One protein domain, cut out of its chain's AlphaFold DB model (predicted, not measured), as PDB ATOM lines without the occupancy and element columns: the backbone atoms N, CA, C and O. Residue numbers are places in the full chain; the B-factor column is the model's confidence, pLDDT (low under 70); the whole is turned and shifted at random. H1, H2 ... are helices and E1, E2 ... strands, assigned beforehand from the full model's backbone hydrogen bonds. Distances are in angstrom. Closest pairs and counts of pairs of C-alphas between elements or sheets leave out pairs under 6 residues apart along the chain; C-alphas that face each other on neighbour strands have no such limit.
ATOM      1  N   HIS A 148     193.124 205.768 156.969       89.00
ATOM      2  CA  HIS A 148     194.048 206.825 157.399       89.00
ATOM      3  C   HIS A 148     194.299 207.911 156.344       89.00
ATOM      4  O   HIS A 148     194.765 208.981 156.707       89.00
ATOM      5  N   GLU A 149     194.022 207.639 155.065       89.25
ATOM      6  CA  GLU A 149     194.099 208.632 153.986       89.25
ATOM      7  C   GLU A 149     192.909 209.600 154.040       89.25
ATOM      8  O   GLU A 149     193.018 210.729 153.580       89.25
ATOM      9  N   LEU A 150     191.792 209.168 154.639       87.12
ATOM     10  CA  LEU A 150     190.584 209.969 154.840       87.12
ATOM     11  C   LEU A 150     190.555 210.679 156.192       87.12
ATOM     12  O   LEU A 150     189.750 211.584 156.396       87.12
ATOM     13  N   MET A 151     191.379 210.245 157.148       80.94
ATOM     14  CA  MET A 151     191.424 210.895 158.453       80.94
ATOM     15  C   MET A 151     192.145 212.230 158.300       80.94
ATOM     16  O   MET A 151     193.284 212.239 157.823       80.94
ATOM     17  N   PRO A 152     191.540 213.356 158.721       64.38
ATOM     18  CA  PRO A 152     192.273 214.605 158.778       64.38
ATOM     19  C   PRO A 152     193.543 214.383 159.600       64.38
ATOM     20  O   PRO A 152     193.510 213.748 160.659       64.38
ATOM     21  N   HIS A 153     194.680 214.907 159.136       55.84
ATOM     22  CA  HIS A 153     195.829 215.060 160.021       55.84
ATOM     23  C   HIS A 153     195.318 215.784 161.270       55.84
ATOM     24  O   HIS A 153     194.691 216.833 161.134       55.84
ATOM     25  N   ALA A 154     195.521 215.187 162.450       45.62
ATOM     26  CA  ALA A 154     194.820 215.427 163.723       45.62
ATOM     27  C   ALA A 154     194.605 216.894 164.181       45.62
ATOM     28  O   ALA A 154     193.949 217.134 165.187       45.62
ATOM     29  N   ALA A 155     195.152 217.880 163.475       45.12
ATOM     30  CA  ALA A 155     195.002 219.307 163.716       45.12
ATOM     31  C   ALA A 155     193.693 219.931 163.177       45.12
ATOM     32  O   ALA A 155     193.330 221.014 163.637       45.12
ATOM     33  N   SER A 156     192.994 219.303 162.220       54.75
ATOM     34  CA  SER A 156     191.877 219.957 161.502       54.75
ATOM     35  C   SER A 156     190.477 219.586 161.999       54.75
ATOM     36  O   SER A 156     189.540 220.352 161.782       54.75
ATOM     37  N   PHE A 157     190.310 218.438 162.661       58.31
ATOM     38  CA  PHE A 157     189.005 218.016 163.167       58.31
ATOM     39  C   PHE A 157     188.749 218.615 164.548       58.31
ATOM     40  O   PHE A 157     189.486 218.356 165.500       58.31
ATOM     41  N   LYS A 158     187.690 219.415 164.662       59.09
ATOM     42  CA  LYS A 158     187.183 219.906 165.944       59.09
ATOM     43  C   LYS A 158     185.848 219.214 166.198       59.09
ATOM     44  O   LYS A 158     184.887 219.576 165.527       59.09
ATOM     45  N   PRO A 159     185.774 218.245 167.128       58.00
ATOM     46  CA  PRO A 159     184.497 217.648 167.476       58.00
ATOM     47  C   PRO A 159     183.563 218.753 167.969       58.00
ATOM     48  O   PRO A 159     183.933 219.561 168.831       58.00
ATOM     49  N   GLU A 160     182.362 218.818 167.406       63.06
ATOM     50  CA  GLU A 160     181.324 219.693 167.930       63.06
ATOM     51  C   GLU A 160     180.871 219.156 169.292       63.06
ATOM     52  O   GLU A 160     180.720 217.953 169.490       63.06
ATOM     53  N   HIS A 161     180.695 220.050 170.265       58.41
ATOM     54  CA  HIS A 161     180.246 219.689 171.607       58.41
ATOM     55  C   HIS A 161     178.888 220.344 171.866       58.41
ATOM     56  O   HIS A 161     178.752 221.559 171.730       58.41
ATOM     57  N   GLY A 162     177.892 219.554 172.272       58.81
ATOM     58  CA  GLY A 162     176.566 220.043 172.654       58.81
ATOM     59  C   GLY A 162     175.418 219.160 172.148       58.81
ATOM     60  O   GLY A 162     175.661 218.154 171.493       58.81
ATOM     61  N   PRO A 163     174.154 219.534 172.423       53.28
ATOM     62  CA  PRO A 163     172.965 218.780 171.995       53.28
ATOM     63  C   PRO A 163     172.797 218.689 170.472       53.28
ATOM     64  O   PRO A 163     172.042 217.855 169.992       53.28
ATOM     65  N   ALA A 164     173.485 219.566 169.735       57.16
ATOM     66  CA  ALA A 164     173.525 219.615 168.277       57.16
ATOM     67  C   ALA A 164     174.803 218.984 167.692       57.16
ATOM     68  O   ALA A 164     175.044 219.130 166.500       57.16
ATOM     69  N   ALA A 165     175.631 218.324 168.514       66.25
ATOM     70  CA  ALA A 165     176.843 217.668 168.043       66.25
ATOM     71  C   ALA A 165     176.492 216.564 167.039       66.25
ATOM     72  O   ALA A 165     175.832 215.572 167.368       66.25
ATOM     73  N   SER A 166     176.938 216.764 165.807       77.44
ATOM     74  CA  SER A 166     176.882 215.766 164.749       77.44
ATOM     75  C   SER A 166     177.917 214.663 165.013       77.44
ATOM     76  O   SER A 166     179.008 214.939 165.507       77.44
ATOM     77  N   PHE A 167     177.581 213.406 164.698       87.56
ATOM     78  CA  PHE A 167     178.521 212.276 164.750       87.56
ATOM     79  C   PHE A 167     178.966 211.930 163.329       87.56
ATOM     80  O   PHE A 167     178.835 210.792 162.869       87.56
ATOM     81  N   LYS A 168     179.465 212.948 162.630       89.44
ATOM     82  CA  LYS A 168     179.894 212.884 161.236       89.44
ATOM     83  C   LYS A 168     181.370 212.558 161.135       89.44
ATOM     84  O   LYS A 168     182.194 213.199 161.789       89.44
ATOM     85  N   VAL A 169     181.696 211.533 160.350       90.62
ATOM     86  CA  VAL A 169     183.081 211.109 160.112       90.62
ATOM     87  C   VAL A 169     183.280 210.590 158.688       90.62
ATOM     88  O   VAL A 169     182.363 209.970 158.139       90.62
ATOM     89  N   PRO A 170     184.471 210.758 158.090       92.38
ATOM     90  CA  PRO A 170     184.726 210.284 156.739       92.38
ATOM     91  C   PRO A 170     184.960 208.768 156.719       92.38
ATOM     92  O   PRO A 170     185.604 208.194 157.608       92.38
ATOM     93  N   VAL A 171     184.403 208.115 155.696       93.12
ATOM     94  CA  VAL A 171     184.432 206.652 155.508       93.12
ATOM     95  C   VAL A 171     184.623 206.215 154.052       93.12
ATOM     96  O   VAL A 171     184.843 205.029 153.799       93.12
ATOM     97  N   GLY A 172     184.575 207.146 153.098       93.12
ATOM     98  CA  GLY A 172     184.838 206.901 151.680       93.12
ATOM     99  C   GLY A 172     185.106 208.198 150.919       93.12
ATOM    100  O   GLY A 172     185.343 209.230 151.539       93.12
ATOM    101  N   LEU A 173     185.034 208.137 149.590       92.88
ATOM    102  CA  LEU A 173     185.033 209.296 148.693       92.88
ATOM    103  C   LEU A 173     183.797 209.225 147.792       92.88
ATOM    104  O   LEU A 173     183.358 208.123 147.445       92.88
ATOM    105  N   TYR A 174     183.269 210.377 147.393       89.88
ATOM    106  CA  TYR A 174     182.294 210.462 146.310       89.88
ATOM    107  C   TYR A 174     182.958 210.232 144.946       89.88
ATOM    108  O   TYR A 174     184.157 210.446 144.768       89.88
ATOM    109  N   THR A 175     182.180 209.766 143.971       87.12
ATOM    110  CA  THR A 175     182.648 209.509 142.599       87.12
ATOM    111  C   THR A 175     182.895 210.782 141.801       87.12
ATOM    112  O   THR A 175     183.743 210.777 140.912       87.12
ATOM    113  N   ASP A 176     182.151 211.841 142.110       82.88
ATOM    114  CA  ASP A 176     181.981 212.981 141.206       82.88
ATOM    115  C   ASP A 176     183.093 214.019 141.381       82.88
ATOM    116  O   ASP A 176     183.614 214.559 140.404       82.88
ATOM    117  N   ASP A 177     183.484 214.274 142.629       84.50
ATOM    118  CA  ASP A 177     184.461 215.292 143.016       84.50
ATOM    119  C   ASP A 177     185.631 214.739 143.843       84.50
ATOM    120  O   ASP A 177     186.591 215.467 144.097       84.50
ATOM    121  N   LEU A 178     185.587 213.450 144.206       88.06
ATOM    122  CA  LEU A 178     186.529 212.804 145.124       88.06
ATOM    123  C   LEU A 178     186.591 213.475 146.505       88.06
ATOM    124  O   LEU A 178     187.570 213.288 147.229       88.06
ATOM    125  N   GLU A 179     185.555 214.221 146.895       88.81
ATOM    126  CA  GLU A 179     185.431 214.739 148.253       88.81
ATOM    127  C   GLU A 179     185.094 213.595 149.227       88.81
ATOM    128  O   GLU A 179     184.494 212.582 148.833       88.81
ATOM    129  N   PRO A 180     185.475 213.706 150.513       89.94
ATOM    130  CA  PRO A 180     185.161 212.690 151.506       89.94
ATOM    131  C   PRO A 180     183.659 212.413 151.620       89.94
ATOM    132  O   PRO A 180     182.856 213.298 151.912       89.94
ATOM    133  N   PHE A 181     183.285 211.142 151.474       91.50
ATOM    134  CA  PHE A 181     181.981 210.660 151.908       91.50
ATOM    135  C   PHE A 181     181.993 210.534 153.430       91.50
ATOM    136  O   PHE A 181     182.671 209.664 153.995       91.50
ATOM    137  N   GLU A 182     181.236 211.410 154.084       91.12
ATOM    138  CA  GLU A 182     181.081 211.449 155.531       91.12
ATOM    139  C   GLU A 182     179.733 210.865 155.949       91.12
ATOM    140  O   GLU A 182     178.689 211.295 155.471       91.12
ATOM    141  N   ALA A 183     179.756 209.902 156.867       91.31
ATOM    142  CA  ALA A 183     178.551 209.313 157.436       91.31
ATOM    143  C   ALA A 183     178.252 209.963 158.792       91.31
ATOM    144  O   ALA A 183     179.102 209.926 159.686       91.31
ATOM    145  N   ASP A 184     177.053 210.530 158.942       90.44
ATOM    146  CA  ASP A 184     176.597 211.217 160.154       90.44
ATOM    147  C   ASP A 184     175.455 210.462 160.835       90.44
ATOM    148  O   ASP A 184     174.390 210.298 160.249       90.44
ATOM    149  N   LEU A 185     175.632 210.060 162.100       89.62
ATOM    150  CA  LEU A 185     174.571 209.392 162.870       89.62
ATOM    151  C   LEU A 185     173.334 210.274 163.137       89.62
ATOM    152  O   LEU A 185     172.329 209.750 163.611       89.62
ATOM    153  N   GLN A 186     173.385 211.581 162.861       86.62
ATOM    154  CA  GLN A 186     172.245 212.495 162.989       86.62
ATOM    155  C   GLN A 186     171.388 212.607 161.715       86.62
ATOM    156  O   GLN A 186     170.277 213.129 161.787       86.62
ATOM    157  N   GLU A 187     171.831 212.081 160.563       87.06
ATOM    158  CA  GLU A 187     171.022 212.064 159.326       87.06
ATOM    159  C   GLU A 187     169.785 211.155 159.431       87.06
ATOM    160  O   GLU A 187     168.828 211.277 158.664       87.06
ATOM    161  N   GLY A 188     169.774 210.252 160.408       85.12
ATOM    162  CA  GLY A 188     168.634 209.412 160.719       85.12
ATOM    163  C   GLY A 188     168.946 208.431 161.844       85.12
ATOM    164  O   GLY A 188     170.107 208.168 162.147       85.12
ATOM    165  N   PRO A 189     167.919 207.833 162.466       86.31
ATOM    166  CA  PRO A 189     168.121 206.970 163.627       86.31
ATOM    167  C   PRO A 189     168.815 205.639 163.287       86.31
ATOM    168  O   PRO A 189     169.339 204.975 164.185       86.31
ATOM    169  N   HIS A 190     168.778 205.199 162.022       92.56
ATOM    170  CA  HIS A 190     169.193 203.860 161.599       92.56
ATOM    171  C   HIS A 190     169.862 203.869 160.220       92.56
ATOM    172  O   HIS A 190     169.467 204.630 159.340       92.56
ATOM    173  N   PHE A 191     170.806 202.945 160.014       93.56
ATOM    174  CA  PHE A 191     171.567 202.793 158.772       93.56
ATOM    175  C   PHE A 191     171.531 201.348 158.281       93.56
ATOM    176  O   PHE A 191     171.541 200.406 159.078       93.56
ATOM    177  N   ILE A 192     171.532 201.165 156.960       94.94
ATOM    178  CA  ILE A 192     171.615 199.852 156.316       94.94
ATOM    179  C   ILE A 192     172.881 199.807 155.463       94.94
ATOM    180  O   ILE A 192     173.091 200.655 154.604       94.94
ATOM    181  N   VAL A 193     173.698 198.770 155.665       94.19
ATOM    182  CA  VAL A 193     174.872 198.479 154.830       94.19
ATOM    183  C   VAL A 193     174.615 197.174 154.077       94.19
ATOM    184  O   VAL A 193     174.686 196.083 154.650       94.19
ATOM    185  N   ALA A 194     174.305 197.277 152.785       95.06
ATOM    186  CA  ALA A 194     173.928 196.149 151.938       95.06
ATOM    187  C   ALA A 194     174.912 195.959 150.774       95.06
ATOM    188  O   ALA A 194     175.385 196.919 150.183       95.06
ATOM    189  N   SER A 195     175.217 194.703 150.446       92.56
ATOM    190  CA  SER A 195     175.926 194.307 149.222       92.56
ATOM    191  C   SER A 195     175.833 192.785 149.027       92.56
ATOM    192  O   SER A 195     175.453 192.081 149.975       92.56
ATOM    193  N   PRO A 196     176.216 192.236 147.863       93.44
ATOM    194  CA  PRO A 196     176.432 190.798 147.687       93.44
ATOM    195  C   PRO A 196     177.515 190.226 148.620       93.44
ATOM    196  O   PRO A 196     178.175 190.949 149.379       93.44
ATOM    197  N   MET A 197     177.702 188.903 148.611       86.94
ATOM    198  CA  MET A 197     178.812 188.281 149.344       86.94
ATOM    199  C   MET A 197     180.146 188.895 148.881       86.94
ATOM    200  O   MET A 197     180.297 189.214 147.710       86.94
ATOM    201  N   GLU A 198     181.061 189.142 149.823       85.19
ATOM    202  CA  GLU A 198     182.376 189.771 149.574       85.19
ATOM    203  C   GLU A 198     182.370 191.224 149.058       85.19
ATOM    204  O   GLU A 198     183.430 191.821 148.910       85.19
ATOM    205  N   GLY A 199     181.211 191.877 148.933       89.06
ATOM    206  CA  GLY A 199     181.117 193.288 148.528       89.06
ATOM    207  C   GLY A 199     181.451 194.309 149.628       89.06
ATOM    208  O   GLY A 199     180.738 195.294 149.762       89.06
ATOM    209  N   GLY A 200     182.417 194.046 150.513       92.19
ATOM    210  CA  GLY A 200     182.989 195.070 151.407       92.19
ATOM    211  C   GLY A 200     182.226 195.482 152.682       92.19
ATOM    212  O   GLY A 200     182.806 196.202 153.487       92.19
ATOM    213  N   LYS A 201     180.997 195.004 152.960       93.62
ATOM    214  CA  LYS A 201     180.182 195.456 154.131       93.62
ATOM    215  C   LYS A 201     180.930 195.472 155.464       93.62
ATOM    216  O   LYS A 201     180.827 196.420 156.228       93.62
ATOM    217  N   THR A 202     181.648 194.390 155.770       91.94
ATOM    218  CA  THR A 202     182.366 194.270 157.047       91.94
ATOM    219  C   THR A 202     183.534 195.244 157.119       91.94
ATOM    220  O   THR A 202     183.744 195.834 158.169       91.94
ATOM    221  N   ALA A 203     184.247 195.456 156.009       93.00
ATOM    222  CA  ALA A 203     185.310 196.453 155.945       93.00
ATOM    223  C   ALA A 203     184.744 197.868 156.125       93.00
ATOM    224  O   ALA A 203     185.278 198.616 156.930       93.00
ATOM    225  N   PHE A 204     183.623 198.191 155.471       94.94
ATOM    226  CA  PHE A 204     182.935 199.472 155.655       94.94
ATOM    227  C   PHE A 204     182.537 199.706 157.117       94.94
ATOM    228  O   PHE A 204     182.892 200.731 157.688       94.94
ATOM    229  N   MET A 205     181.869 198.737 157.757       94.19
ATOM    230  CA  MET A 205     181.474 198.857 159.168       94.19
ATOM    231  C   MET A 205     182.685 199.039 160.089       94.19
ATOM    232  O   MET A 205     182.664 199.905 160.956       94.19
ATOM    233  N   LEU A 206     183.754 198.261 159.891       94.06
ATOM    234  CA  LEU A 206     184.982 198.404 160.676       94.06
ATOM    235  C   LEU A 206     185.620 199.783 160.473       94.06
ATOM    236  O   LEU A 206     186.001 200.412 161.456       94.06
ATOM    237  N   SER A 207     185.698 200.268 159.231       94.75
ATOM    238  CA  SER A 207     186.225 201.600 158.921       94.75
ATOM    239  C   SER A 207     185.400 202.701 159.576       94.75
ATOM    240  O   SER A 207     185.965 203.595 160.193       94.75
ATOM    241  N   TRP A 208     184.073 202.613 159.504       94.62
ATOM    242  CA  TRP A 208     183.185 203.601 160.101       94.62
ATOM    243  C   TRP A 208     183.295 203.631 161.624       94.62
ATOM    244  O   TRP A 208     183.477 204.694 162.208       94.62
ATOM    245  N   MET A 209     183.280 202.463 162.270       94.62
ATOM    246  CA  MET A 209     183.431 202.361 163.722       94.62
ATOM    247  C   MET A 209     184.808 202.844 164.194       94.62
ATOM    248  O   MET A 209     184.894 203.533 165.205       94.62
ATOM    249  N   LEU A 210     185.881 202.534 163.461       94.44
ATOM    250  CA  LEU A 210     187.219 203.056 163.759       94.44
ATOM    251  C   LEU A 210     187.289 204.575 163.585       94.44
ATOM    252  O   LEU A 210     187.868 205.251 164.429       94.44
ATOM    253  N   SER A 211     186.678 205.098 162.524       92.94
ATOM    254  CA  SER A 211     186.595 206.533 162.256       92.94
ATOM    255  C   SER A 211     185.856 207.252 163.388       92.94
ATOM    256  O   SER A 211     186.376 208.196 163.972       92.94
ATOM    257  N   LEU A 212     184.698 206.741 163.805       92.62
ATOM    258  CA  LEU A 212     183.952 207.258 164.950       92.62
ATOM    259  C   LEU A 212     184.760 207.200 166.258       92.62
ATOM    260  O   LEU A 212     184.837 208.190 166.980       92.62
ATOM    261  N   ALA A 213     185.398 206.066 166.554       92.62
ATOM    262  CA  ALA A 213     186.204 205.889 167.764       92.62
ATOM    263  C   ALA A 213     187.455 206.787 167.803       92.62
ATOM    264  O   ALA A 213     187.964 207.084 168.883       92.62
ATOM    265  N   TYR A 214     187.960 207.201 166.639       89.88
ATOM    266  CA  TYR A 214     189.063 208.152 166.528       89.88
ATOM    267  C   TYR A 214     188.624 209.590 166.840       89.88
ATOM    268  O   TYR A 214     189.383 210.341 167.448       89.88
ATOM    269  N   HIS A 215     187.404 209.967 166.447       87.19
ATOM    270  CA  HIS A 215     186.906 211.341 166.543       87.19
ATOM    271  C   HIS A 215     186.145 211.653 167.842       87.19
ATOM    272  O   HIS A 215     186.115 212.810 168.260       87.19
ATOM    273  N   TYR A 216     185.556 210.647 168.492       88.44
ATOM    274  CA  TYR A 216     184.726 210.818 169.692       88.44
ATOM    275  C   TYR A 216     185.240 209.958 170.840       88.44
ATOM    276  O   TYR A 216     185.695 208.838 170.619       88.44
ATOM    277  N   SER A 217     185.164 210.453 172.075       90.75
ATOM    278  CA  SER A 217     185.600 209.694 173.250       90.75
ATOM    279  C   SER A 217     184.591 208.593 173.637       90.75
ATOM    280  O   SER A 217     183.422 208.659 173.245       90.75
ATOM    281  N   PRO A 218     184.992 207.582 174.428       92.56
ATOM    282  CA  PRO A 218     184.082 206.538 174.919       92.56
ATOM    283  C   PRO A 218     182.910 207.058 175.769       92.56
ATOM    284  O   PRO A 218     181.882 206.390 175.879       92.56
ATOM    285  N   GLU A 219     183.045 208.241 176.371       90.19
ATOM    286  CA  GLU A 219     181.969 208.920 177.103       90.19
ATOM    287  C   GLU A 219     180.922 209.520 176.157       90.19
ATOM    288  O   GLU A 219     179.752 209.616 176.518       90.19
ATOM    289  N   GLN A 220     181.335 209.910 174.947       89.12
ATOM    290  CA  GLN A 220     180.461 210.474 173.916       89.12
ATOM    291  C   GLN A 220     179.820 209.386 173.050       89.12
ATOM    292  O   GLN A 220     178.689 209.550 172.597       89.12
ATOM    293  N   LEU A 221     180.536 208.283 172.808       91.12
ATOM    294  CA  LEU A 221     180.105 207.219 171.913       91.12
ATOM    295  C   LEU A 221     180.403 205.833 172.484       91.12
ATOM    296  O   LEU A 221     181.556 205.434 172.657       91.12
ATOM    297  N   GLN A 222     179.339 205.057 172.666       94.25
ATOM    298  CA  GLN A 222     179.410 203.658 173.070       94.25
ATOM    299  C   GLN A 222     178.917 202.750 171.948       94.25
ATOM    300  O   GLN A 222     177.916 203.027 171.292       94.25
ATOM    301  N   MET A 223     179.612 201.635 171.750       94.81
ATOM    302  CA  MET A 223     179.326 200.671 170.697       94.81
ATOM    303  C   MET A 223     178.993 199.308 171.298       94.81
ATOM    304  O   MET A 223     179.676 198.811 172.195       94.81
ATOM    305  N   TYR A 224     177.965 198.678 170.740       93.62
ATOM    306  CA  TYR A 224     177.542 197.325 171.074       93.62
ATOM    307  C   TYR A 224     177.477 196.531 169.777       93.62
ATOM    308  O   TYR A 224     176.785 196.931 168.840       93.62
ATOM    309  N   THR A 225     178.216 195.429 169.688       90.81
ATOM    310  CA  THR A 225     178.298 194.649 168.448       90.81
ATOM    311  C   THR A 225     177.619 193.300 168.589       90.81
ATOM    312  O   THR A 225     177.685 192.634 169.623       90.81
ATOM    313  N   VAL A 226     176.966 192.874 167.509       88.81
ATOM    314  CA  VAL A 226     176.429 191.523 167.365       88.81
ATOM    315  C   VAL A 226     176.947 190.966 166.049       88.81
ATOM    316  O   VAL A 226     176.568 191.429 164.976       88.81
ATOM    317  N   ASP A 227     177.828 189.973 166.126       86.06
ATOM    318  CA  ASP A 227     178.397 189.309 164.960       86.06
ATOM    319  C   ASP A 227     177.922 187.858 164.898       86.06
ATOM    320  O   ASP A 227     178.392 186.984 165.624       86.06
ATOM    321  N   ALA A 228     176.945 187.605 164.028       78.94
ATOM    322  CA  ALA A 228     176.385 186.275 163.824       78.94
ATOM    323  C   ALA A 228     177.231 185.394 162.884       78.94
ATOM    324  O   ALA A 228     176.869 184.238 162.645       78.94
ATOM    325  N   ARG A 229     178.333 185.910 162.314       71.56
ATOM    326  CA  ARG A 229     179.198 185.131 161.421       71.56
ATOM    327  C   ARG A 229     180.205 184.315 162.232       71.56
ATOM    328  O   ARG A 229     180.808 184.791 163.186       71.56
ATOM    329  N   TYR A 230     180.424 183.069 161.822       56.41
ATOM    330  CA  TYR A 230     181.452 182.218 162.421       56.41
ATOM    331  C   TYR A 230     182.854 182.666 161.964       56.41
ATOM    332  O   TYR A 230     183.195 182.515 160.793       56.41
ATOM    333  N   GLY A 231     183.681 183.191 162.879       62.50
ATOM    334  CA  GLY A 231     185.110 183.460 162.643       62.50
ATOM    335  C   GLY A 231     185.675 184.681 163.388       62.50
ATOM    336  O   GLY A 231     184.937 185.518 163.892       62.50
ATOM    337  N   SER A 232     187.008 184.801 163.445       60.75
ATOM    338  CA  SER A 232     187.736 185.915 164.092       60.75
ATOM    339  C   SER A 232     187.981 187.130 163.182       60.75
ATOM    340  O   SER A 232     188.690 188.056 163.561       60.75
ATOM    341  N   ARG A 233     187.419 187.129 161.966       68.12
ATOM    342  CA  ARG A 233     187.649 188.161 160.935       68.12
ATOM    343  C   ARG A 233     186.482 189.141 160.763       68.12
ATOM    344  O   ARG A 233     186.447 189.884 159.788       68.12
ATOM    345  N   GLY A 234     185.520 189.134 161.682       80.62
ATOM    346  CA  GLY A 234     184.349 190.010 161.654       80.62
ATOM    347  C   GLY A 234     184.512 191.263 162.520       80.62
ATOM    348  O   GLY A 234     185.602 191.827 162.605       80.62
ATOM    349  N   LEU A 235     183.437 191.684 163.186       86.38
ATOM    350  CA  LEU A 235     183.419 192.866 164.063       86.38
ATOM    351  C   LEU A 235     184.195 192.661 165.371       86.38
ATOM    352  O   LEU A 235     184.537 193.624 166.049       86.38
ATOM    353  N   SER A 236     184.532 191.420 165.721       83.88
ATOM    354  CA  SER A 236     185.325 191.105 166.917       83.88
ATOM    355  C   SER A 236     186.727 191.733 166.920       83.88
ATOM    356  O   SER A 236     187.322 191.882 167.987       83.88
ATOM    357  N   GLN A 237     187.237 192.165 165.761       85.38
ATOM    358  CA  GLN A 237     188.549 192.809 165.622       85.38
ATOM    359  C   GLN A 237     188.678 194.125 166.400       85.38
ATOM    360  O   GLN A 237     189.763 194.454 166.873       85.38
ATOM    361  N   ILE A 238     187.577 194.858 166.570       88.94
ATOM    362  CA  ILE A 238     187.546 196.136 167.298       88.94
ATOM    363  C   ILE A 238     187.112 195.981 168.759       88.94
ATOM    364  O   ILE A 238     186.989 196.970 169.470       88.94
ATOM    365  N   GLY A 239     186.919 194.751 169.247       86.56
ATOM    366  CA  GLY A 239     186.403 194.497 170.597       86.56
ATOM    367  C   GLY A 239     187.298 194.982 171.747       86.56
ATOM    368  O   GLY A 239     186.873 194.935 172.893       86.56
ATOM    369  N   ARG A 240     188.532 195.424 171.463       89.19
ATOM    370  CA  ARG A 240     189.448 196.020 172.454       89.19
ATOM    371  C   ARG A 240     189.367 197.548 172.521       89.19
ATOM    372  O   ARG A 240     190.052 198.130 173.359       89.19
ATOM    373  N   LEU A 241     188.608 198.194 171.633       94.19
ATOM    374  CA  LEU A 241     188.401 199.637 171.708       94.19
ATOM    375  C   LEU A 241     187.631 199.974 172.991       94.19
ATOM    376  O   LEU A 241     186.654 199.287 173.288       94.19
ATOM    377  N   PRO A 242     188.009 201.039 173.721       95.44
ATOM    378  CA  PRO A 242     187.313 201.434 174.947       95.44
ATOM    379  C   PRO A 242     185.850 201.835 174.700       95.44
ATOM    380  O   PRO A 242     185.034 201.790 175.614       95.44
ATOM    381  N   HIS A 243     185.500 202.177 173.457       95.69
ATOM    382  CA  HIS A 243     184.133 202.453 173.013       95.69
ATOM    383  C   HIS A 243     183.242 201.206 172.997       95.69
ATOM    384  O   HIS A 243     182.031 201.331 173.169       95.69
ATOM    385  N   VAL A 244     183.804 200.008 172.786       95.38
ATOM    386  CA  VAL A 244     183.029 198.765 172.649       95.38
ATOM    387  C   VAL A 244     182.716 198.189 174.029       95.38
ATOM    388  O   VAL A 244     183.568 197.576 174.666       95.38
ATOM    389  N   GLN A 245     181.469 198.352 174.473       94.31
ATOM    390  CA  GLN A 245     181.026 197.941 175.811       94.31
ATOM    391  C   GLN A 245     180.677 196.452 175.884       94.31
ATOM    392  O   GLN A 245     180.890 195.796 176.902       94.31
ATOM    393  N   ALA A 246     180.143 195.900 174.794       88.56
ATOM    394  CA  ALA A 246     179.866 194.477 174.680       88.56
ATOM    395  C   ALA A 246     179.911 194.016 173.221       88.56
ATOM    396  O   ALA A 246     179.545 194.750 172.301       88.56
ATOM    397  N   SER A 247     180.318 192.763 173.025       85.56
ATOM    398  CA  SER A 247     180.333 192.097 171.724       85.56
ATOM    399  C   SER A 247     179.727 190.708 171.856       85.56
ATOM    400  O   SER A 247     180.287 189.837 172.523       85.56
ATOM    401  N   ALA A 248     178.616 190.467 171.170       83.88
ATOM    402  CA  ALA A 248     177.976 189.165 171.123       83.88
ATOM    403  C   ALA A 248     178.327 188.426 169.833       83.88
ATOM    404  O   ALA A 248     178.057 188.900 168.736       83.88
ATOM    405  N   THR A 249     178.896 187.230 169.964       76.25
ATOM    406  CA  THR A 249     179.236 186.352 168.824       76.25
ATOM    407  C   THR A 249     178.390 185.080 168.784       76.25
ATOM    408  O   THR A 249     178.404 184.319 167.819       76.25
TER     409      THR A 249
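Overview. This is residues 148 to 249 of the 256 residues of the protein "ESX-1 secretion system protein EccCb1" of Paenibacillus sp. P1XP2 (UniProt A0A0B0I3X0). With little regular structure, the domain sets one long helix, H1, between the hairpin E1 and E2 and the parallel pair E3 and E4 with short H2. The 102 printed residues hold E1, E2, H1, E3, H2 and E4, a mixed class with only 39 residues in named elements. The whole is compact, radius of gyration of the C-alphas 14.3 A, spanning 39 by 36 by 27 A.

Along the chain. E1, residues 168 to 173, begins at C-alpha (179.894, 212.884, 161.236); E2 is residues 180 to 184. H1, residues 201 to 215, is 21.3 A long. E3 is residues 223 to 226, H2 235 to 238; E4, 244 to 248, ends at C-alpha (177.976, 189.165, 171.123).

Arrangement. Hairpin E1 and E2 is antiparallel; N 171 and O 181 are 2.9 A apart. The closest C-alphas of E1 and H1, Val 171 and Trp 208, are 5.7 A apart. H1 and H2 touch, closest at C-alphas 206 and 235, 6.7 A. E3, H2 and E4 form a strand-helix-strand unit, parallel neighbour strands joined through a helix, its crossover right-handed; N 245 and O 223 are 2.9 A apart. In H1 every O i to N i+4 pair is within hydrogen-bond range; H2 is too short for one.

Size, cuts and confidence. The farthest C-alphas, Ala 155 and Tyr 230, are 39.5 A apart. The printed part has no cut; the link E2 to H1 is long, 16 residues. pLDDT is under 70 at residues 152 to 165 and 230 to 233.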